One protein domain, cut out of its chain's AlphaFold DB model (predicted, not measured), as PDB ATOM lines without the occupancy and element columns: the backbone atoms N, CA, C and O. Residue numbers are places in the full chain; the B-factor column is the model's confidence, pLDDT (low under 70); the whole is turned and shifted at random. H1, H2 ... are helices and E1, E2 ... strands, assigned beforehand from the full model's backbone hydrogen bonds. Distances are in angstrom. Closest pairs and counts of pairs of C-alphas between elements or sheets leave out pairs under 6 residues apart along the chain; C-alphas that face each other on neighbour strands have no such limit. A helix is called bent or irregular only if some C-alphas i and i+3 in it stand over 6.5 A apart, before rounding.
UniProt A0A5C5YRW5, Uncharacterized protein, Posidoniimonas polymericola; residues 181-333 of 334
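This is residues 181 to 333 of the 334 residues of an uncharacterized protein of Posidoniimonas polymericola (UniProt A0A5C5YRW5). A long, strongly twisted sheet of five strands, E2, E1, E8, E7 and E5, is the backbone of a loose sandwich: the short helices H1 and H2 pack on one of its faces, and a small sheet of three strands, E3, E4 and E6, is partly face to face with the other. Long loops link the two sheets. The printed part has 153 residues, with two named helices and eight named strands that follow each other along the chain as E1 E2 E3 E4 E5 H1 H2 E6 E7 E8; both sheets are antiparallel and the class is mostly strand, with 67 of the 81 residues in named elements held by strands. The whole is compact, with a radius of gyration of the C-alphas of 14.8 A and spans of 42 by 36 by 26 A.

The large sheet runs E2, residues 193 to 206, E1, 181 to 190, E8, 321 to 332, E7, 306 to 314, and E5, 250 to 254; E2 and E5 are its edge strands. E1 and E2 form a hairpin, with N 184 and O 201 2.9 A apart. E1 and E8 are antiparallel at 167 degrees, with N 185 and O 327 2.9 A apart. E7 and E8 form a hairpin, with N 309 and O 326 3.0 A apart; N 252 of E5 and O 308 of E7 are 2.9 A apart. E2 bends by 60 degrees at residue 196, E7 by 52 at 310 and E8 by 56 at 325. H1, residues 261 to 267, and H2, residues 270 to 276, are on the same face of this sheet, two layers of helices over strands, each at a height over the sheet of 8.5 A. The closest C-alphas of H1 and E8 are those of Phe 265 and Val 329, 6.6 A; of H2 and E8, those of Leu 270 and Thr 325, 6.4 A. On the local plane H1 stands at 28 degrees to E7, only just along the strands, and H2 at 65 degrees, across them. In H1 every O i to N i+4 pair is within hydrogen-bond range; in H2, 0 of 3 are, and 2 of 4 O i to N i+3 pairs. H2 is irregular: C-alphas 271 and 274 are 8.3 A apart. The small sheet runs E3, residues 220 to 225, E4, 228 to 233, and E6, 297 to 301. E3 and E4 form a hairpin, with N 223 and O 230 2.9 A apart; N 231 of E4 and O 299 of E6 are 2.8 A apart. The two sheets make a sandwich, two sheets face to face, their facing parts 10.4 A centre to centre and their best planes 29 degrees apart. The closest C-alphas of E2 and E3 are those of Leu 205 and Leu 222, 5.6 A.

E1 begins at C-alpha 181 (50.723, 107.782, -3.547) and is 27.7 A long; E2 is 35.4 A, E8 32.9 A and E7 24.9 A. E8 ends at C-alpha 332 (51.927, 104.483, -8.692).

The C-alphas of Gly 258 and Asn 318, the two farthest apart, are 44.1 A apart. The printed part has no cut. The links E2 to E3, E4 to E5 and H2 to E6 are long. The mean pLDDT of the printed part is 81.6; residues 192 to 195, 210 to 217, 235 to 248, 289 to 295 and 316 are under 70.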
ATOM      1  N   ARG A 181      51.138 106.465  -4.030       92.56
ATOM      2  CA  ARG A 181      50.723 107.782  -3.547       92.56
ATOM      3  C   ARG A 181      49.203 107.850  -3.562       92.56
ATOM      4  O   ARG A 181      48.566 107.215  -4.388       92.56
ATOM      5  N   LEU A 182      48.635 108.575  -2.617       92.31
ATOM      6  CA  LEU A 182      47.210 108.837  -2.517       92.31
ATOM      7  C   LEU A 182      47.049 110.344  -2.440       92.31
ATOM      8  O   LEU A 182      47.413 110.931  -1.423       92.31
ATOM      9  N   ARG A 183      46.524 110.958  -3.494       93.50
ATOM     10  CA  ARG A 183      46.074 112.348  -3.436       93.50
ATOM     11  C   ARG A 183      44.634 112.353  -2.955       93.50
ATOM     12  O   ARG A 183      43.834 111.565  -3.452       93.50
ATOM     13  N   VAL A 184      44.315 113.183  -1.969       92.62
ATOM     14  CA  VAL A 184      42.984 113.251  -1.362       92.62
ATOM     15  C   VAL A 184      42.522 114.696  -1.258       92.62
ATOM     16  O   VAL A 184      43.252 115.547  -0.762       92.62
ATOM     17  N   GLU A 185      41.284 114.939  -1.673       94.06
ATOM     18  CA  GLU A 185      40.531 116.158  -1.385       94.06
ATOM     19  C   GLU A 185      39.344 115.806  -0.496       94.06
ATOM     20  O   GLU A 185      38.680 114.784  -0.701       94.06
ATOM     21  N   TRP A 186      39.068 116.640   0.503       92.69
ATOM     22  CA  TRP A 186      37.990 116.384   1.451       92.69
ATOM     23  C   TRP A 186      37.297 117.661   1.926       92.69
ATOM     24  O   TRP A 186      37.935 118.700   2.091       92.69
ATOM     25  N   ASN A 187      36.003 117.528   2.226       91.38
ATOM     26  CA  ASN A 187      35.174 118.516   2.912       91.38
ATOM     27  C   ASN A 187      34.649 117.885   4.206       91.38
ATOM     28  O   ASN A 187      34.087 116.796   4.199       91.38
ATOM     29  N   GLY A 188      34.845 118.555   5.334       87.44
ATOM     30  CA  GLY A 188      34.453 118.114   6.664       87.44
ATOM     31  C   GLY A 188      33.410 119.038   7.274       87.44
ATOM     32  O   GLY A 188      33.585 120.255   7.274       87.44
ATOM     33  N   VAL A 189      32.355 118.462   7.846       83.75
ATOM     34  CA  VAL A 189      31.315 119.189   8.581       83.75
ATOM     35  C   VAL A 189      31.261 118.673  10.015       83.75
ATOM     36  O   VAL A 189      31.132 117.470  10.260       83.75
ATOM     37  N   SER A 190      31.380 119.601  10.964       79.31
ATOM     38  CA  SER A 190      31.260 119.356  12.403       79.31
ATOM     39  C   SER A 190      29.947 119.938  12.914       79.31
ATOM     40  O   SER A 190      29.575 121.049  12.538       79.31
ATOM     41  N   ASP A 191      29.297 119.258  13.859       72.81
ATOM     42  CA  ASP A 191      28.059 119.732  14.498       72.81
ATOM     43  C   ASP A 191      28.186 121.122  15.165       72.81
ATOM     44  O   ASP A 191      27.176 121.751  15.481       72.81
ATOM     45  N   GLN A 192      29.404 121.609  15.441       66.12
ATOM     46  CA  GLN A 192      29.640 122.926  16.059       66.12
ATOM     47  C   GLN A 192      30.133 124.006  15.095       66.12
ATOM     48  O   GLN A 192      29.966 125.193  15.380       66.12
ATOM     49  N   GLN A 193      30.748 123.618  13.983       63.69
ATOM     50  CA  GLN A 193      31.182 124.529  12.934       63.69
ATOM     51  C   GLN A 193      30.443 124.128  11.660       63.69
ATOM     52  O   GLN A 193      30.948 123.301  10.905       63.69
ATOM     53  N   PRO A 194      29.247 124.699  11.411       61.09
ATOM     54  CA  PRO A 194      28.531 124.453  10.162       61.09
ATOM     55  C   PRO A 194      29.312 124.964   8.942       61.09
ATOM     56  O   PRO A 194      28.984 124.609   7.814       61.09
ATOM     57  N   ASN A 195      30.347 125.782   9.156       65.12
ATOM     58  CA  ASN A 195      31.304 126.120   8.118       65.12
ATOM     59  C   ASN A 195      32.141 124.876   7.813       65.12
ATOM     60  O   ASN A 195      32.864 124.390   8.685       65.12
ATOM     61  N   SER A 196      32.037 124.385   6.580       72.94
ATOM     62  CA  SER A 196      32.857 123.283   6.100       72.94
ATOM     63  C   SER A 196      34.341 123.622   6.249       72.94
ATOM     64  O   SER A 196      34.793 124.726   5.937       72.94
ATOM     65  N   VAL A 197      35.109 122.666   6.762       78.75
ATOM     66  CA  VAL A 197      36.570 122.694   6.687       78.75
ATOM     67  C   VAL A 197      36.956 121.834   5.501       78.75
ATOM     68  O   VAL A 197      36.477 120.712   5.404       78.75
ATOM     69  N   SER A 198      37.815 122.323   4.618       85.44
ATOM     70  CA  SER A 198      38.297 121.548   3.477       85.44
ATOM     71  C   SER A 198      39.817 121.480   3.444       85.44
ATOM     72  O   SER A 198      40.512 122.255   4.113       85.44
ATOM     73  N   GLY A 199      40.341 120.524   2.684       85.56
ATOM     74  CA  GLY A 199      41.773 120.386   2.484       85.56
ATOM     75  C   GLY A 199      42.130 119.424   1.363       85.56
ATOM     76  O   GLY A 199      41.328 118.586   0.958       85.56
ATOM     77  N   GLU A 200      43.375 119.546   0.915       88.50
ATOM     78  CA  GLU A 200      44.034 118.629  -0.009       88.50
ATOM     79  C   GLU A 200      45.299 118.079   0.657       88.50
ATOM     80  O   GLU A 200      45.989 118.794   1.394       88.50
ATOM     81  N   GLU A 201      45.606 116.808   0.421       86.81
ATOM     82  CA  GLU A 201      46.817 116.173   0.929       86.81
ATOM     83  C   GLU A 201      47.317 115.068  -0.007       86.81
ATOM     84  O   GLU A 201      46.576 114.511  -0.816       86.81
ATOM     85  N   THR A 202      48.592 114.714   0.135       87.81
ATOM     86  CA  THR A 202      49.185 113.520  -0.463       87.81
ATOM     87  C   THR A 202      49.726 112.589   0.620       87.81
ATOM     88  O   THR A 202      50.631 112.955   1.370       87.81
ATOM     89  N   VAL A 203      49.234 111.352   0.659       85.94
ATOM     90  CA  VAL A 203      49.753 110.278   1.512       85.94
ATOM     91  C   VAL A 203      50.639 109.360   0.679       85.94
ATOM     92  O   VAL A 203      50.259 108.934  -0.405       85.94
ATOM     93  N   THR A 204      51.825 109.017   1.183       87.00
ATOM     94  CA  THR A 204      52.748 108.113   0.483       87.00
ATOM     95  C   THR A 204      52.929 106.808   1.253       87.00
ATOM     96  O   THR A 204      53.174 106.799   2.459       87.00
ATOM     97  N   LEU A 205      52.835 105.693   0.539       86.88
ATOM     98  CA  LEU A 205      53.336 104.387   0.948       86.88
ATOM     99  C   LEU A 205      54.724 104.226   0.333       86.88
ATOM    100  O   LEU A 205      54.840 104.265  -0.888       86.88
ATOM    101  N   SER A 206      55.760 104.024   1.147       85.56
ATOM    102  CA  SER A 206      57.125 103.805   0.646       85.56
ATOM    103  C   SER A 206      57.658 102.487   1.172       85.56
ATOM    104  O   SER A 206      57.642 102.245   2.379       85.56
ATOM    105  N   ASN A 207      58.149 101.634   0.274       82.69
ATOM    106  CA  ASN A 207      58.691 100.320   0.623       82.69
ATOM    107  C   ASN A 207      57.744  99.474   1.505       82.69
ATOM    108  O   ASN A 207      58.177  98.787   2.431       82.69
ATOM    109  N   GLY A 208      56.434  99.540   1.248       76.12
ATOM    110  CA  GLY A 208      55.421  98.796   2.003       76.12
ATOM    111  C   GLY A 208      55.200  99.250   3.451       76.12
ATOM    112  O   GLY A 208      54.373  98.654   4.155       76.12
ATOM    113  N   ALA A 209      55.905 100.292   3.900       73.25
ATOM    114  CA  ALA A 209      55.718 100.921   5.196       73.25
ATOM    115  C   ALA A 209      54.868 102.195   5.040       73.25
ATOM    116  O   ALA A 209      55.174 103.033   4.184       73.25
ATOM    117  N   PRO A 210      53.802 102.363   5.844       64.44
ATOM    118  CA  PRO A 210      53.073 103.623   5.874       64.44
ATOM    119  C   PRO A 210      54.025 104.735   6.332       64.44
ATOM    120  O   PRO A 210      54.743 104.567   7.320       64.44
ATOM    121  N   GLN A 211      54.051 105.864   5.621       64.00
ATOM    122  CA  GLN A 211      54.749 107.051   6.112       64.00
ATOM    123  C   GLN A 211      54.040 107.587   7.363       64.00
ATOM    124  O   GLN A 211      52.825 107.434   7.519       64.00
ATOM    125  N   VAL A 212      54.805 108.207   8.270       59.47
ATOM    126  CA  VAL A 212      54.243 108.904   9.435       59.47
ATOM    127  C   VAL A 212      53.325 110.004   8.909       59.47
ATOM    128  O   VAL A 212      53.793 110.966   8.308       59.47
ATOM    129  N   MET A 213      52.021 109.825   9.094       57.84
ATOM    130  CA  MET A 213      51.013 110.758   8.598       57.84
ATOM    131  C   MET A 213      51.147 112.114   9.283       57.84
ATOM    132  O   MET A 213      51.449 112.178  10.483       57.84
ATOM    133  N   ASP A 214      50.846 113.188   8.554       58.59
ATOM    134  CA  ASP A 214      50.552 114.466   9.194       58.59
ATOM    135  C   ASP A 214      49.366 114.267  10.160       58.59
ATOM    136  O   ASP A 214      48.425 113.507   9.907       58.59
ATOM    137  N   ARG A 215      49.405 114.941  11.313       59.56
ATOM    138  CA  ARG A 215      48.391 114.829  12.372       59.56
ATOM    139  C   ARG A 215      46.980 115.169  11.892       59.56
ATOM    140  O   ARG A 215      46.018 114.782  12.548       59.56
ATOM    141  N   ARG A 216      46.843 115.889  10.778       58.34
ATOM    142  CA  ARG A 216      45.548 116.303  10.219       58.34
ATOM    143  C   ARG A 216      44.793 115.175   9.504       58.34
ATOM    144  O   ARG A 216      43.568 115.251   9.422       58.34
ATOM    145  N   SER A 217      45.477 114.100   9.105       61.69
ATOM    146  CA  SER A 217      44.922 113.091   8.189       61.69
ATOM    147  C   SER A 217      45.059 111.655   8.661       61.69
ATOM    148  O   SER A 217      45.111 110.700   7.896       61.69
ATOM    149  N   GLN A 218      45.010 111.483   9.973       70.62
ATOM    150  CA  GLN A 218      45.073 110.183  10.641       70.62
ATOM    151  C   GLN A 218      43.831 109.300  10.404       70.62
ATOM    152  O   GLN A 218      43.646 108.303  11.094       70.62
ATOM    153  N   TRP A 219      42.943 109.691   9.486       78.12
ATOM    154  CA  TRP A 219      41.684 109.008   9.197       78.12
ATOM    155  C   TRP A 219      41.707 108.229   7.872       78.12
ATOM    156  O   TRP A 219      40.869 107.339   7.711       78.12
ATOM    157  N   LEU A 220      42.652 108.509   6.962       85.25
ATOM    158  CA  LEU A 220      42.784 107.818   5.675       85.25
ATOM    159  C   LEU A 220      44.250 107.624   5.295       85.25
ATOM    160  O   LEU A 220      44.988 108.600   5.241       85.25
ATOM    161  N   GLY A 221      44.673 106.392   4.994       87.12
ATOM    162  CA  GLY A 221      46.074 106.096   4.679       87.12
ATOM    163  C   GLY A 221      46.314 104.925   3.755       87.12
ATOM    164  O   GLY A 221      45.434 104.102   3.547       87.12
ATOM    165  N   LEU A 222      47.541 104.806   3.253       88.75
ATOM    166  CA  LEU A 222      47.975 103.647   2.479       88.75
ATOM    167  C   LEU A 222      48.834 102.701   3.316       88.75
ATOM    168  O   LEU A 222      49.698 103.116   4.088       88.75
ATOM    169  N   VAL A 223      48.614 101.405   3.131       88.75
ATOM    170  CA  VAL A 223      49.378 100.327   3.766       88.75
ATOM    171  C   VAL A 223      49.528  99.192   2.767       88.75
ATOM    172  O   VAL A 223      48.648  98.959   1.948       88.75
ATOM    173  N   GLN A 224      50.627  98.450   2.841       90.75
ATOM    174  CA  GLN A 224      50.749  97.203   2.098       90.75
ATOM    175  C   GLN A 224      50.303  96.012   2.957       90.75
ATOM    176  O   GLN A 224      50.824  95.801   4.057       90.75
ATOM    177  N   ILE A 225      49.372  95.212   2.433       89.38
ATOM    178  CA  ILE A 225      48.928  93.939   3.014       89.38
ATOM    179  C   ILE A 225      49.281  92.844   2.016       89.38
ATOM    180  O   ILE A 225      48.708  92.782   0.933       89.38
ATOM    181  N   ALA A 226      50.226  91.982   2.400       89.56
ATOM    182  CA  ALA A 226      50.804  90.989   1.500       89.56
ATOM    183  C   ALA A 226      51.339  91.651   0.211       89.56
ATOM    184  O   ALA A 226      52.183  92.544   0.289       89.56
ATOM    185  N   ASP A 227      50.855  91.240  -0.954       90.50
ATOM    186  CA  ASP A 227      51.234  91.731  -2.279       90.50
ATOM    187  C   ASP A 227      50.457  92.980  -2.738       90.50
ATOM    188  O   ASP A 227      50.774  93.542  -3.793       90.50
ATOM    189  N   ARG A 228      49.478  93.441  -1.945       91.94
ATOM    190  CA  ARG A 228      48.514  94.484  -2.325       91.94
ATOM    191  C   ARG A 228      48.707  95.783  -1.566       91.94
ATOM    192  O   ARG A 228      49.076  95.788  -0.389       91.94
ATOM    193  N   VAL A 229      48.375  96.884  -2.230       92.69
ATOM    194  CA  VAL A 229      48.145  98.171  -1.572       92.69
ATOM    195  C   VAL A 229      46.720  98.174  -1.022       92.69
ATOM    196  O   VAL A 229      45.789  97.649  -1.633       92.69
ATOM    197  N   ALA A 230      46.562  98.716   0.175       92.56
ATOM    198  CA  ALA A 230      45.284  98.851   0.837       92.56
ATOM    199  C   ALA A 230      45.118 100.263   1.391       92.56
ATOM    200  O   ALA A 230      46.035 100.827   1.993       92.56
ATOM    201  N   LEU A 231      43.917 100.794   1.220       91.25
ATOM    202  CA  LEU A 231      43.434 102.006   1.848       91.25
ATOM    203  C   LEU A 231      42.959 101.663   3.263       91.25
ATOM    204  O   LEU A 231      41.970 100.953   3.444       91.25
ATOM    205  N   GLY A 232      43.693 102.121   4.269       88.00
ATOM    206  CA  GLY A 232      43.280 102.093   5.664       88.00
ATOM    207  C   GLY A 232      42.325 103.244   5.957       88.00
ATOM    208  O   GLY A 232      42.633 104.397   5.664       88.00
ATOM    209  N   TYR A 233      41.186 102.912   6.555       81.81
ATOM    210  CA  TYR A 233      40.113 103.835   6.895       81.81
ATOM    211  C   TYR A 233      39.840 103.831   8.405       81.81
ATOM    212  O   TYR A 233      39.630 102.773   9.005       81.81
ATOM    213  N   GLY A 234      39.790 105.017   9.015       72.00
ATOM    214  CA  GLY A 234      39.295 105.247  10.374       72.00
ATOM    215  C   GLY A 234      40.358 105.683  11.385       72.00
ATOM    216  O   GLY A 234      41.529 105.335  11.279       72.00
ATOM    217  N   ASN A 235      39.922 106.438  12.398       58.59
ATOM    218  CA  ASN A 235      40.774 107.017  13.437       58.59
ATOM    219  C   ASN A 235      40.499 106.343  14.800       58.59
ATOM    220  O   ASN A 235      39.436 106.554  15.383       58.59
ATOM    221  N   ARG A 236      41.437 105.544  15.335       53.94
ATOM    222  CA  ARG A 236      41.381 105.048  16.733       53.94
ATOM    223  C   ARG A 236      42.202 105.881  17.721       53.94
ATOM    224  O   ARG A 236      42.362 105.434  18.856       53.94
ATOM    225  N   MET A 237      42.670 107.086  17.369       49.84
ATOM    226  CA  MET A 237      43.501 107.903  18.277       49.84
ATOM    227  C   MET A 237      42.885 108.121  19.670       49.84
ATOM    228  O   MET A 237      43.617 108.362  20.626       49.84
ATOM    229  N   TYR A 238      41.569 107.948  19.831       52.81
ATOM    230  CA  TYR A 238      40.896 108.001  21.127       52.81
ATOM    231  C   TYR A 238      40.127 106.709  21.383       52.81
ATOM    232  O   TYR A 238      38.939 106.595  21.092       52.81
ATOM    233  N   GLY A 239      40.841 105.710  21.906       47.38
ATOM    234  CA  GLY A 239      40.346 104.367  22.185       47.38
ATOM    235  C   GLY A 239      38.969 104.322  22.851       47.38
ATOM    236  O   GLY A 239      38.850 104.383  24.070       47.38
ATOM    237  N   ARG A 240      37.933 104.129  22.034       51.22
ATOM    238  CA  ARG A 240      36.715 103.359  22.306       51.22
ATOM    239  C   ARG A 240      35.969 103.206  20.986       51.22
ATOM    240  O   ARG A 240      35.694 104.190  20.310       51.22
ATOM    241  N   ARG A 241      35.573 101.973  20.654       50.56
ATOM    242  CA  ARG A 241      34.440 101.735  19.751       50.56
ATOM    243  C   ARG A 241      33.207 102.348  20.417       50.56
ATOM    244  O   ARG A 241      32.504 101.658  21.150       50.56
ATOM    245  N   GLN A 242      32.939 103.630  20.205       49.56
ATOM    246  CA  GLN A 242      31.546 104.033  20.186       49.56
ATOM    247  C   GLN A 242      31.016 103.518  18.857       49.56
ATOM    248  O   GLN A 242      31.315 104.047  17.796       49.56
ATOM    249  N   SER A 243      30.291 102.404  18.941       45.50
ATOM    250  CA  SER A 243      29.323 101.985  17.936       45.50
ATOM    251  C   SER A 243      28.252 103.075  17.857       45.50
ATOM    252  O   SER A 243      27.131 102.886  18.323       45.50
ATOM    253  N   SER A 244      28.600 104.259  17.362       45.34
ATOM    254  CA  SER A 244      27.590 105.175  16.881       45.34
ATOM    255  C   SER A 244      27.111 104.556  15.579       45.34
ATOM    256  O   SER A 244      27.890 104.376  14.648       45.34
ATOM    257  N   SER A 245      25.850 104.149  15.577       46.75
ATOM    258  CA  SER A 245      25.049 103.661  14.455       46.75
ATOM    259  C   SER A 245      24.893 104.726  13.361       46.75
ATOM    260  O   SER A 245      23.782 105.063  12.965       46.75
ATOM    261  N   VAL A 246      25.999 105.333  12.944       51.84
ATOM    262  CA  VAL A 246      26.027 106.347  11.905       51.84
ATOM    263  C   VAL A 246      26.015 105.569  10.597       51.84
ATOM    264  O   VAL A 246      27.036 105.055  10.156       51.84
ATOM    265  N   GLU A 247      24.823 105.429  10.021       56.34
ATOM    266  CA  GLU A 247      24.535 104.813   8.714       56.34
ATOM    267  C   GLU A 247      25.249 105.505   7.528       56.34
ATOM    268  O   GLU A 247      24.991 105.176   6.373       56.34
ATOM    269  N   SER A 248      26.134 106.470   7.790       60.88
ATOM    270  CA  SER A 248      26.692 107.384   6.793       60.88
ATOM    271  C   SER A 248      27.997 106.917   6.158       60.88
ATOM    272  O   SER A 248      28.372 107.482   5.137       60.88
ATOM    273  N   ASP A 249      28.701 105.939   6.731       81.94
ATOM    274  CA  ASP A 249      30.008 105.530   6.211       81.94
ATOM    275  C   ASP A 249      29.845 104.671   4.956       81.94
ATOM    276  O   ASP A 249      29.293 103.568   4.996       81.94
ATOM    277  N   TRP A 250      30.371 105.155   3.836       89.88
ATOM    278  CA  TRP A 250      30.432 104.387   2.600       89.88
ATOM    279  C   TRP A 250      31.653 104.783   1.776       89.88
ATOM    280  O   TRP A 250      32.077 105.935   1.782       89.88
ATOM    281  N   LEU A 251      32.236 103.808   1.077       91.25
ATOM    282  CA  LEU A 251      33.367 104.010   0.177       91.25
ATOM    283  C   LEU A 251      33.127 103.248  -1.127       91.25
ATOM    284  O   LEU A 251      32.673 102.100  -1.106       91.25
ATOM    285  N   LEU A 252      33.467 103.875  -2.249       93.62
ATOM    286  CA  LEU A 252      33.318 103.324  -3.593       93.62
ATOM    287  C   LEU A 252      34.565 103.601  -4.433       93.62
ATOM    288  O   LEU A 252      35.223 104.620  -4.243       93.62
ATOM    289  N   VAL A 253      34.842 102.725  -5.396       93.88
ATOM    290  CA  VAL A 253      35.765 102.985  -6.511       93.88
ATOM    291  C   VAL A 253      34.956 103.331  -7.748       93.88
ATOM    292  O   VAL A 253      33.989 102.634  -8.069       93.88
ATOM    293  N   LEU A 254      35.351 104.389  -8.443       93.75
ATOM    294  CA  LEU A 254      34.768 104.787  -9.717       93.75
ATOM    295  C   LEU A 254      35.541 104.163 -10.878       93.75
ATOM    296  O   LEU A 254      36.769 104.097 -10.860       93.75
ATOM    297  N   GLU A 255      34.817 103.728 -11.907       89.06
ATOM    298  CA  GLU A 255      35.431 103.236 -13.138       89.06
ATOM    299  C   GLU A 255      35.832 104.391 -14.057       89.06
ATOM    300  O   GLU A 255      35.105 105.371 -14.233       89.06
ATOM    301  N   SER A 256      36.989 104.250 -14.692       81.50
ATOM    302  CA  SER A 256      37.528 105.206 -15.650       81.50
ATOM    303  C   SER A 256      37.112 104.826 -17.078       81.50
ATOM    304  O   SER A 256      37.909 104.355 -17.886       81.50
ATOM    305  N   GLU A 257      35.827 104.990 -17.412       86.00
ATOM    306  CA  GLU A 257      35.298 104.674 -18.752       86.00
ATOM    307  C   GLU A 257      35.871 105.611 -19.834       86.00
ATOM    308  O   GLU A 257      35.291 106.638 -20.186       86.00
ATOM    309  N   GLY A 258      37.051 105.273 -20.361       88.75
ATOM    310  CA  GLY A 258      37.728 106.035 -21.418       88.75
ATOM    311  C   GLY A 258      38.322 107.375 -20.969       88.75
ATOM    312  O   GLY A 258      38.819 108.122 -21.808       88.75
ATOM    313  N   LYS A 259      38.288 107.667 -19.667       93.56
ATOM    314  CA  LYS A 259      38.947 108.814 -19.033       93.56
ATOM    315  C   LYS A 259      40.187 108.353 -18.281       93.56
ATOM    316  O   LYS A 259      40.293 107.197 -17.887       93.56
ATOM    317  N   THR A 260      41.122 109.256 -18.057       95.19
ATOM    318  CA  THR A 260      42.219 109.032 -17.113       95.19
ATOM    319  C   THR A 260      41.707 109.121 -15.667       95.19
ATOM    320  O   THR A 260      40.713 109.808 -15.418       95.19
ATOM    321  N   PRO A 261      42.362 108.458 -14.695       95.25
ATOM    322  CA  PRO A 261      42.039 108.613 -13.275       95.25
ATOM    323  C   PRO A 261      42.014 110.079 -12.828       95.25
ATOM    324  O   PRO A 261      41.079 110.490 -12.150       95.25
ATOM    325  N   GLU A 262      42.969 110.888 -13.294       95.00
ATOM    326  CA  GLU A 262      43.013 112.329 -13.029       95.00
ATOM    327  C   GLU A 262      41.771 113.059 -13.551       95.00
ATOM    328  O   GLU A 262      41.156 113.826 -12.821       95.00
ATOM    329  N   GLU A 263      41.341 112.795 -14.788       95.75
ATOM    330  CA  GLU A 263      40.127 113.417 -15.337       95.75
ATOM    331  C   GLU A 263      38.868 113.014 -14.567       95.75
ATOM    332  O   GLU A 263      37.953 113.825 -14.423       95.75
ATOM    333  N   VAL A 264      38.795 111.769 -14.083       95.56
ATOM    334  CA  VAL A 264      37.693 111.327 -13.219       95.56
ATOM    335  C   VAL A 264      37.764 112.047 -11.875       95.56
ATOM    336  O   VAL A 264      36.750 112.571 -11.425       95.56
ATOM    337  N   PHE A 265      38.945 112.132 -11.264       95.94
ATOM    338  CA  PHE A 265      39.159 112.809  -9.988       95.94
ATOM    339  C   PHE A 265      38.785 114.301 -10.048       95.94
ATOM    340  O   PHE A 265      38.048 114.798  -9.194       95.94
ATOM    341  N   GLU A 266      39.247 115.024 -11.070       95.94
ATOM    342  CA  GLU A 266      38.966 116.455 -11.245       95.94
ATOM    343  C   GLU A 266      37.489 116.730 -11.576       95.94
ATOM    344  O   GLU A 266      36.966 117.792 -11.249       95.94
ATOM    345  N   ALA A 267      36.780 115.767 -12.177       95.00
ATOM    346  CA  ALA A 267      35.358 115.903 -12.498       95.00
ATOM    347  C   ALA A 267      34.421 115.757 -11.283       95.00
ATOM    348  O   ALA A 267      33.235 116.072 -11.395       95.00
ATOM    349  N   ILE A 268      34.914 115.256 -10.148       95.56
ATOM    350  CA  ILE A 268      34.102 115.043  -8.945       95.56
ATOM    351  C   ILE A 268      34.042 116.337  -8.137       95.56
ATOM    352  O   ILE A 268      35.058 116.816  -7.626       95.56
ATOM    353  N   ASP A 269      32.828 116.845  -7.953       95.06
ATOM    354  CA  ASP A 269      32.516 117.901  -6.995       95.06
ATOM    355  C   ASP A 269      32.033 117.277  -5.676       95.06
ATOM    356  O   ASP A 269      31.025 116.562  -5.640       95.06
ATOM    357  N   LEU A 270      32.761 117.551  -4.587       93.56
ATOM    358  CA  LEU A 270      32.494 117.005  -3.255       93.56
ATOM    359  C   LEU A 270      31.132 117.422  -2.688       93.56
ATOM    360  O   LEU A 270      30.586 116.685  -1.865       93.56
ATOM    361  N   ASP A 271      30.569 118.547  -3.133       91.44
ATOM    362  CA  ASP A 271      29.240 118.994  -2.700       91.44
ATOM    363  C   ASP A 271      28.106 118.197  -3.378       91.44
ATOM    364  O   ASP A 271      26.966 118.201  -2.911       91.44
ATOM    365  N   SER A 272      28.428 117.444  -4.437       92.06
ATOM    366  CA  SER A 272      27.508 116.587  -5.202       92.06
ATOM    367  C   SER A 272      27.813 115.086  -5.072       92.06
ATOM    368  O   SER A 272      27.324 114.270  -5.852       92.06
ATOM    369  N   LEU A 273      28.612 114.681  -4.075       92.12
ATOM    370  CA  LEU A 273      29.149 113.316  -3.975       92.12
ATOM    371  C   LEU A 273      28.073 112.211  -3.932       92.12
ATOM    372  O   LEU A 273      28.294 111.113  -4.438       92.12
ATOM    373  N   GLU A 274      26.896 112.487  -3.362       90.56
ATOM    374  CA  GLU A 274      25.791 111.514  -3.299       90.56
ATOM    375  C   GLU A 274      25.254 111.129  -4.690       90.56
ATOM    376  O   GLU A 274      24.757 110.015  -4.860       90.56
ATOM    377  N   GLU A 275      25.411 111.981  -5.710       92.31
ATOM    378  CA  GLU A 275      25.030 111.653  -7.094       92.31
ATOM    379  C   GLU A 275      25.867 110.492  -7.659       92.31
ATOM    380  O   GLU A 275      25.393 109.709  -8.485       92.31
ATOM    381  N   TRP A 276      27.090 110.318  -7.151       90.31
ATOM    382  CA  TRP A 276      28.034 109.292  -7.590       90.31
ATOM    383  C   TRP A 276      27.831 107.937  -6.904       90.31
ATOM    384  O   TRP A 276      28.383 106.926  -7.344       90.31
ATOM    385  N   LYS A 277      27.008 107.880  -5.852       89.31
ATOM    386  CA  LYS A 277      26.850 106.698  -4.988       89.31
ATOM    387  C   LYS A 277      26.363 105.446  -5.720       89.31
ATOM    388  O   LYS A 277      26.696 104.331  -5.329       89.31
ATOM    389  N   ASN A 278      25.593 105.623  -6.792       89.50
ATOM    390  CA  ASN A 278      25.068 104.518  -7.600       89.50
ATOM    391  C   ASN A 278      25.979 104.132  -8.779       89.50
ATOM    392  O   ASN A 278      25.724 103.119  -9.425       89.50
ATOM    393  N   GLY A 279      27.003 104.937  -9.084       87.31
ATOM    394  CA  GLY A 279      27.919 104.719 -10.211       87.31
ATOM    395  C   GLY A 279      29.214 103.993  -9.843       87.31
ATOM    396  O   GLY A 279      29.930 103.540 -10.731       87.31
ATOM    397  N   GLY A 280      29.529 103.883  -8.551       90.12
ATOM    398  CA  GLY A 280      30.751 103.244  -8.067       90.12
ATOM    399  C   GLY A 280      30.574 101.783  -7.654       90.12
ATOM    400  O   GLY A 280      29.478 101.319  -7.336       90.12
ATOM    401  N   LYS A 281      31.687 101.050  -7.604       94.19
ATOM    402  CA  LYS A 281      31.761  99.689  -7.058       94.19
ATOM    403  C   LYS A 281      32.218  99.730  -5.609       94.19
ATOM    404  O   LYS A 281      33.115 100.491  -5.257       94.19
ATOM    405  N   SER A 282      31.648  98.876  -4.763       91.75
ATOM    406  CA  SER A 282      32.148  98.712  -3.397       91.75
ATOM    407  C   SER A 282      33.572  98.162  -3.397       91.75
ATOM    408  O   SER A 282      33.904  97.246  -4.152       91.75
ATOM    409  N   LEU A 283      34.400  98.699  -2.508       91.56
ATOM    410  CA  LEU A 283      35.760  98.225  -2.300       91.56
ATOM    411  C   LEU A 283      35.795  96.841  -1.642       91.56
ATOM    412  O   LEU A 283      35.044  96.543  -0.710       91.56
ATOM    413  N   ASN A 284      36.759  96.019  -2.059       92.56
ATOM    414  CA  ASN A 284      37.011  94.730  -1.427       92.56
ATOM    415  C   ASN A 284      37.736  94.924  -0.095       92.56
ATOM    416  O   ASN A 284      38.900  95.331  -0.052       92.56
ATOM    417  N   LYS A 285      37.058  94.592   1.001       90.69
ATOM    418  CA  LYS A 285      37.645  94.629   2.339       90.69
ATOM    419  C   LYS A 285      38.760  93.591   2.471       90.69
ATOM    420  O   LYS A 285      38.591  92.431   2.098       90.69
ATOM    421  N   VAL A 286      39.882  93.996   3.052       90.19
ATOM    422  CA  VAL A 286      41.032  93.134   3.339       90.19
ATOM    423  C   VAL A 286      41.338  93.143   4.829       90.19
ATOM    424  O   VAL A 286      41.237  94.163   5.506       90.19
ATOM    425  N   ALA A 287      41.698  91.980   5.367       85.25
ATOM    426  CA  ALA A 287      42.112  91.854   6.756       85.25
ATOM    427  C   ALA A 287      43.642  91.899   6.817       85.25
ATOM    428  O   ALA A 287      44.295  91.053   6.200       85.25
ATOM    429  N   PRO A 288      44.248  92.850   7.541       74.81
ATOM    430  CA  PRO A 288      45.684  92.826   7.707       74.81
ATOM    431  C   PRO A 288      46.066  91.656   8.622       74.81
ATOM    432  O   PRO A 288      45.399  91.379   9.619       74.81
ATOM    433  N   LEU A 289      47.183  90.989   8.323       65.31
ATOM    434  CA  LEU A 289      47.731  89.942   9.199       65.31
ATOM    435  C   LEU A 289      48.186  90.502  10.561       65.31
ATOM    436  O   LEU A 289      48.317  89.757  11.530       65.31
ATOM    437  N   GLN A 290      48.440  91.813  10.632       64.44
ATOM    438  CA  GLN A 290      48.881  92.548  11.816       64.44
ATOM    439  C   GLN A 290      48.246  93.942  11.797       64.44
ATOM    440  O   GLN A 290      48.221  94.581  10.749       64.44
ATOM    441  N   TYR A 291      47.742  94.437  12.932       57.56
ATOM    442  CA  TYR A 291      47.174  95.787  13.018       57.56
ATOM    443  C   TYR A 291      48.259  96.823  12.706       57.56
ATOM    444  O   TYR A 291      49.115  97.087  13.545       57.56
ATOM    445  N   ALA A 292      48.249  97.360  11.484       55.00
ATOM    446  CA  ALA A 292      49.304  98.249  11.018       55.00
ATOM    447  C   ALA A 292      49.144  99.660  11.594       55.00
ATOM    448  O   ALA A 292      50.131 100.214  12.050       55.00
ATOM    449  N   ASN A 293      47.922 100.208  11.614       55.97
ATOM    450  CA  ASN A 293      47.714 101.645  11.830       55.97
ATOM    451  C   ASN A 293      46.404 101.997  12.540       55.97
ATOM    452  O   ASN A 293      45.792 103.008  12.219       55.97
ATOM    453  N   ASP A 294      45.923 101.170  13.473       65.81
ATOM    454  CA  ASP A 294      44.730 101.532  14.257       65.81
ATOM    455  C   ASP A 294      43.469 101.843  13.409       65.81
ATOM    456  O   ASP A 294      42.460 102.312  13.926       65.81
ATOM    457  N   ALA A 295      43.489 101.520  12.111       68.31
ATOM    458  CA  ALA A 295      42.365 101.731  11.219       68.31
ATOM    459  C   ALA A 295      41.185 100.854  11.652       68.31
ATOM    460  O   ALA A 295      41.346  99.774  12.245       68.31
ATOM    461  N   LEU A 296      39.981 101.333  11.361       74.75
ATOM    462  CA  LEU A 296      38.766 100.558  11.547       74.75
ATOM    463  C   LEU A 296      38.731  99.422  10.535       74.75
ATOM    464  O   LEU A 296      38.588  98.274  10.953       74.75
ATOM    465  N   ASP A 297      38.954  99.751   9.262       85.88
ATOM    466  CA  ASP A 297      38.888  98.831   8.134       85.88
ATOM    467  C   ASP A 297      39.989  99.106   7.103       85.88
ATOM    468  O   ASP A 297      40.580 100.185   7.072       85.88
ATOM    469  N   TYR A 298      40.275  98.109   6.264       89.00
ATOM    470  CA  TYR A 298      41.219  98.218   5.156       89.00
ATOM    471  C   TYR A 298      40.561  97.710   3.879       89.00
ATOM    472  O   TYR A 298      39.851  96.701   3.897       89.00
ATOM    473  N   TYR A 299      40.833  98.385   2.774       92.94
ATOM    474  CA  TYR A 299      40.224  98.122   1.477       92.94
ATOM    475  C   TYR A 299      41.309  97.983   0.419       92.94
ATOM    476  O   TYR A 299      42.192  98.830   0.349       92.94
ATOM    477  N   ALA A 300      41.283  96.916  -0.378       93.81
ATOM    478  CA  ALA A 300      42.239  96.756  -1.472       93.81
ATOM    479  C   ALA A 300      42.038  97.867  -2.508       93.81
ATOM    480  O   ALA A 300      40.902  98.117  -2.901       93.81
ATOM    481  N   VAL A 301      43.138  98.486  -2.933       95.00
ATOM    482  CA  VAL A 301      43.162  99.513  -3.981       95.00
ATOM    483  C   VAL A 301      44.341  99.278  -4.919       95.00
ATOM    484  O   VAL A 301      45.370  98.724  -4.515       95.00
ATOM    485  N   GLU A 302      44.206  99.725  -6.157       94.31
ATOM    486  CA  GLU A 302      45.211  99.625  -7.210       94.31
ATOM    487  C   GLU A 302      45.592 101.013  -7.749       94.31
ATOM    488  O   GLU A 302      44.790 101.945  -7.696       94.31
ATOM    489  N   PRO A 303      46.822 101.198  -8.267       93.50
ATOM    490  CA  PRO A 303      47.166 102.411  -8.998       93.50
ATOM    491  C   PRO A 303      46.194 102.666 -10.157       93.50
ATOM    492  O   PRO A 303      46.021 101.811 -11.024       93.50
ATOM    493  N   GLY A 304      45.611 103.858 -10.183       94.38
ATOM    494  CA  GLY A 304      44.563 104.286 -11.099       94.38
ATOM    495  C   GLY A 304      43.157 104.264 -10.495       94.38
ATOM    496  O   GLY A 304      42.252 104.837 -11.099       94.38
ATOM    497  N   ASP A 305      42.965 103.664  -9.317       96.25
ATOM    498  CA  ASP A 305      41.679 103.719  -8.625       96.25
ATOM    499  C   ASP A 305      41.366 105.153  -8.187       96.25
ATOM    500  O   ASP A 305      42.170 105.812  -7.518       96.25
ATOM    501  N   VAL A 306      40.152 105.606  -8.510       96.88
ATOM    502  CA  VAL A 306      39.564 106.825  -7.951       96.88
ATOM    503  C   VAL A 306      38.537 106.418  -6.910       96.88
ATOM    504  O   VAL A 306      37.510 105.817  -7.226       96.88
ATOM    505  N   VAL A 307      38.833 106.725  -5.654       96.12
ATOM    506  CA  VAL A 307      38.022 106.366  -4.496       96.12
ATOM    507  C   VAL A 307      37.224 107.575  -4.043       96.12
ATOM    508  O   VAL A 307      37.781 108.647  -3.842       96.12
ATOM    509  N   ILE A 308      35.933 107.397  -3.807       95.75
ATOM    510  CA  ILE A 308      35.086 108.400  -3.165       95.75
ATOM    511  C   ILE A 308      34.432 107.817  -1.925       95.75
ATOM    512  O   ILE A 308      34.219 106.604  -1.833       95.75
ATOM    513  N   GLY A 309      34.078 108.672  -0.976       93.75
ATOM    514  CA  GLY A 309      33.333 108.196   0.171       93.75
ATOM    515  C   GLY A 309      32.907 109.259   1.157       93.75
ATOM    516  O   GLY A 309      33.277 110.432   1.077       93.75
ATOM    517  N   VAL A 310      32.135 108.783   2.123       90.69
ATOM    518  CA  VAL A 310      31.755 109.504   3.328       90.69
ATOM    519  C   VAL A 310      32.346 108.772   4.520       90.69
ATOM    520  O   VAL A 310      32.282 107.546   4.619       90.69
ATOM    521  N   ALA A 311      32.958 109.552   5.398       86.50
ATOM    522  CA  ALA A 311      33.771 109.088   6.497       86.50
ATOM    523  C   ALA A 311      33.430 109.840   7.782       86.50
ATOM    524  O   ALA A 311      33.746 111.026   7.906       86.50
ATOM    525  N   THR A 312      32.842 109.172   8.769       82.62
ATOM    526  CA  THR A 312      32.614 109.755  10.090       82.62
ATOM    527  C   THR A 312      33.739 109.381  11.057       82.62
ATOM    528  O   THR A 312      34.077 108.219  11.274       82.62
ATOM    529  N   SER A 313      34.327 110.390  11.699       78.12
ATOM    530  CA  SER A 313      35.299 110.218  12.780       78.12
ATOM    531  C   SER A 313      34.923 111.054  13.997       78.12
ATOM    532  O   SER A 313      33.946 111.793  13.985       78.12
ATOM    533  N   ILE A 314      35.741 110.985  15.045       76.94
ATOM    534  CA  ILE A 314      35.698 111.943  16.149       76.94
ATOM    535  C   ILE A 314      36.700 113.069  15.873       76.94
ATOM    536  O   ILE A 314      37.833 112.801  15.468       76.94
ATOM    537  N   ASP A 315      36.285 114.319  16.052       74.56
ATOM    538  CA  ASP A 315      37.150 115.493  15.978       74.56
ATOM    539  C   ASP A 315      38.116 115.498  17.181       74.56
ATOM    540  O   ASP A 315      37.665 115.515  18.334       74.56
ATOM    541  N   PRO A 316      39.444 115.482  16.949       69.62
ATOM    542  CA  PRO A 316      40.438 115.432  18.022       69.62
ATOM    543  C   PRO A 316      40.398 116.654  18.951       69.62
ATOM    544  O   PRO A 316      40.877 116.573  20.080       69.62
ATOM    545  N   MET A 317      39.849 117.784  18.498       74.62
ATOM    546  CA  MET A 317      39.833 119.030  19.264       74.62
ATOM    547  C   MET A 317      38.711 119.072  20.302       74.62
ATOM    548  O   MET A 317      38.859 119.734  21.329       74.62
ATOM    549  N   ASN A 318      37.584 118.400  20.050       77.62
ATOM    550  CA  ASN A 318      36.377 118.539  20.876       77.62
ATOM    551  C   ASN A 318      35.653 117.218  21.194       77.62
ATOM    552  O   ASN A 318      34.711 117.225  21.989       77.62
ATOM    553  N   GLY A 319      36.072 116.091  20.615       78.06
ATOM    554  CA  GLY A 319      35.491 114.780  20.895       78.06
ATOM    555  C   GLY A 319      34.109 114.533  20.274       78.06
ATOM    556  O   GLY A 319      33.458 113.560  20.653       78.06
ATOM    557  N   ARG A 320      33.638 115.381  19.349       80.25
ATOM    558  CA  ARG A 320      32.341 115.228  18.663       80.25
ATOM    559  C   ARG A 320      32.476 114.542  17.300       80.25
ATOM    560  O   ARG A 320      33.578 114.516  16.755       80.25
ATOM    561  N   PRO A 321      31.383 114.000  16.735       81.62
ATOM    562  CA  PRO A 321      31.389 113.478  15.375       81.62
ATOM    563  C   PRO A 321      31.787 114.546  14.346       81.62
ATOM    564  O   PRO A 321      31.384 115.705  14.436       81.62
ATOM    565  N   LEU A 322      32.575 114.127  13.367       82.81
ATOM    566  CA  LEU A 322      33.018 114.901  12.217       82.81
ATOM    567  C   LEU A 322      32.829 114.025  10.986       82.81
ATOM    568  O   LEU A 322      33.481 112.985  10.866       82.81
ATOM    569  N   THR A 323      31.946 114.442  10.088       87.56
ATOM    570  CA  THR A 323      31.699 113.739   8.826       87.56
ATOM    571  C   THR A 323      32.517 114.394   7.730       87.56
ATOM    572  O   THR A 323      32.479 115.614   7.582       87.56
ATOM    573  N   ARG A 324      33.258 113.590   6.969       88.94
ATOM    574  CA  ARG A 324      34.034 114.023   5.811       88.94
ATOM    575  C   ARG A 324      33.491 113.381   4.545       88.94
ATOM    576  O   ARG A 324      33.394 112.162   4.492       88.94
ATOM    577  N   THR A 325      33.185 114.179   3.534       92.75
ATOM    578  CA  THR A 325      33.118 113.714   2.147       92.75
ATOM    579  C   THR A 325      34.516 113.812   1.558       92.75
ATOM    580  O   THR A 325      35.263 114.743   1.870       92.75
ATOM    581  N   PHE A 326      34.907 112.842   0.739       93.88
ATOM    582  CA  PHE A 326      36.219 112.868   0.110       93.88
ATOM    583  C   PHE A 326      36.225 112.214  -1.263       93.88
ATOM    584  O   PHE A 326      35.400 111.349  -1.573       93.88
ATOM    585  N   LYS A 327      37.222 112.614  -2.046       95.69
ATOM    586  CA  LYS A 327      37.665 111.955  -3.268       95.69
ATOM    587  C   LYS A 327      39.166 111.741  -3.177       95.69
ATOM    588  O   LYS A 327      39.890 112.555  -2.604       95.69
ATOM    589  N   ALA A 328      39.630 110.624  -3.701       95.38
ATOM    590  CA  ALA A 328      41.012 110.207  -3.628       95.38
ATOM    591  C   ALA A 328      41.418 109.547  -4.945       95.38
ATOM    592  O   ALA A 328      40.618 108.826  -5.531       95.38
ATOM    593  N   VAL A 329      42.650 109.754  -5.395       96.44
ATOM    594  CA  VAL A 329      43.230 109.012  -6.521       96.44
ATOM    595  C   VAL A 329      44.498 108.314  -6.056       96.44
ATOM    596  O   VAL A 329      45.317 108.890  -5.333       96.44
ATOM    597  N   VAL A 330      44.615 107.034  -6.405       95.12
ATOM    598  CA  VAL A 330      45.770 106.202  -6.072       95.12
ATOM    599  C   VAL A 330      46.734 106.215  -7.246       95.12
ATOM    600  O   VAL A 330      46.441 105.677  -8.306       95.12
ATOM    601  N   ASP A 331      47.929 106.741  -7.036       93.81
ATOM    602  CA  ASP A 331      48.989 106.753  -8.031       93.81
ATOM    603  C   ASP A 331      50.044 105.697  -7.747       93.81
ATOM    604  O   ASP A 331      50.349 105.335  -6.601       93.81
ATOM    605  N   LYS A 332      50.700 105.258  -8.822       89.25
ATOM    606  CA  LYS A 332      51.927 104.483  -8.692       89.25
ATOM    607  C   LYS A 332      53.004 105.381  -8.076       89.25
ATOM    608  O   LYS A 332      53.277 106.483  -8.556       89.25
ATOM    609  N   GLY A 333      53.602 104.916  -6.985       78.88
ATOM    610  CA  GLY A 333      54.757 105.585  -6.403       78.88
ATOM    611  C   GLY A 333      55.997 105.393  -7.272       78.88
ATOM    612  O   GLY A 333      56.092 104.398  -7.997       78.88
TER     613      GLY A 333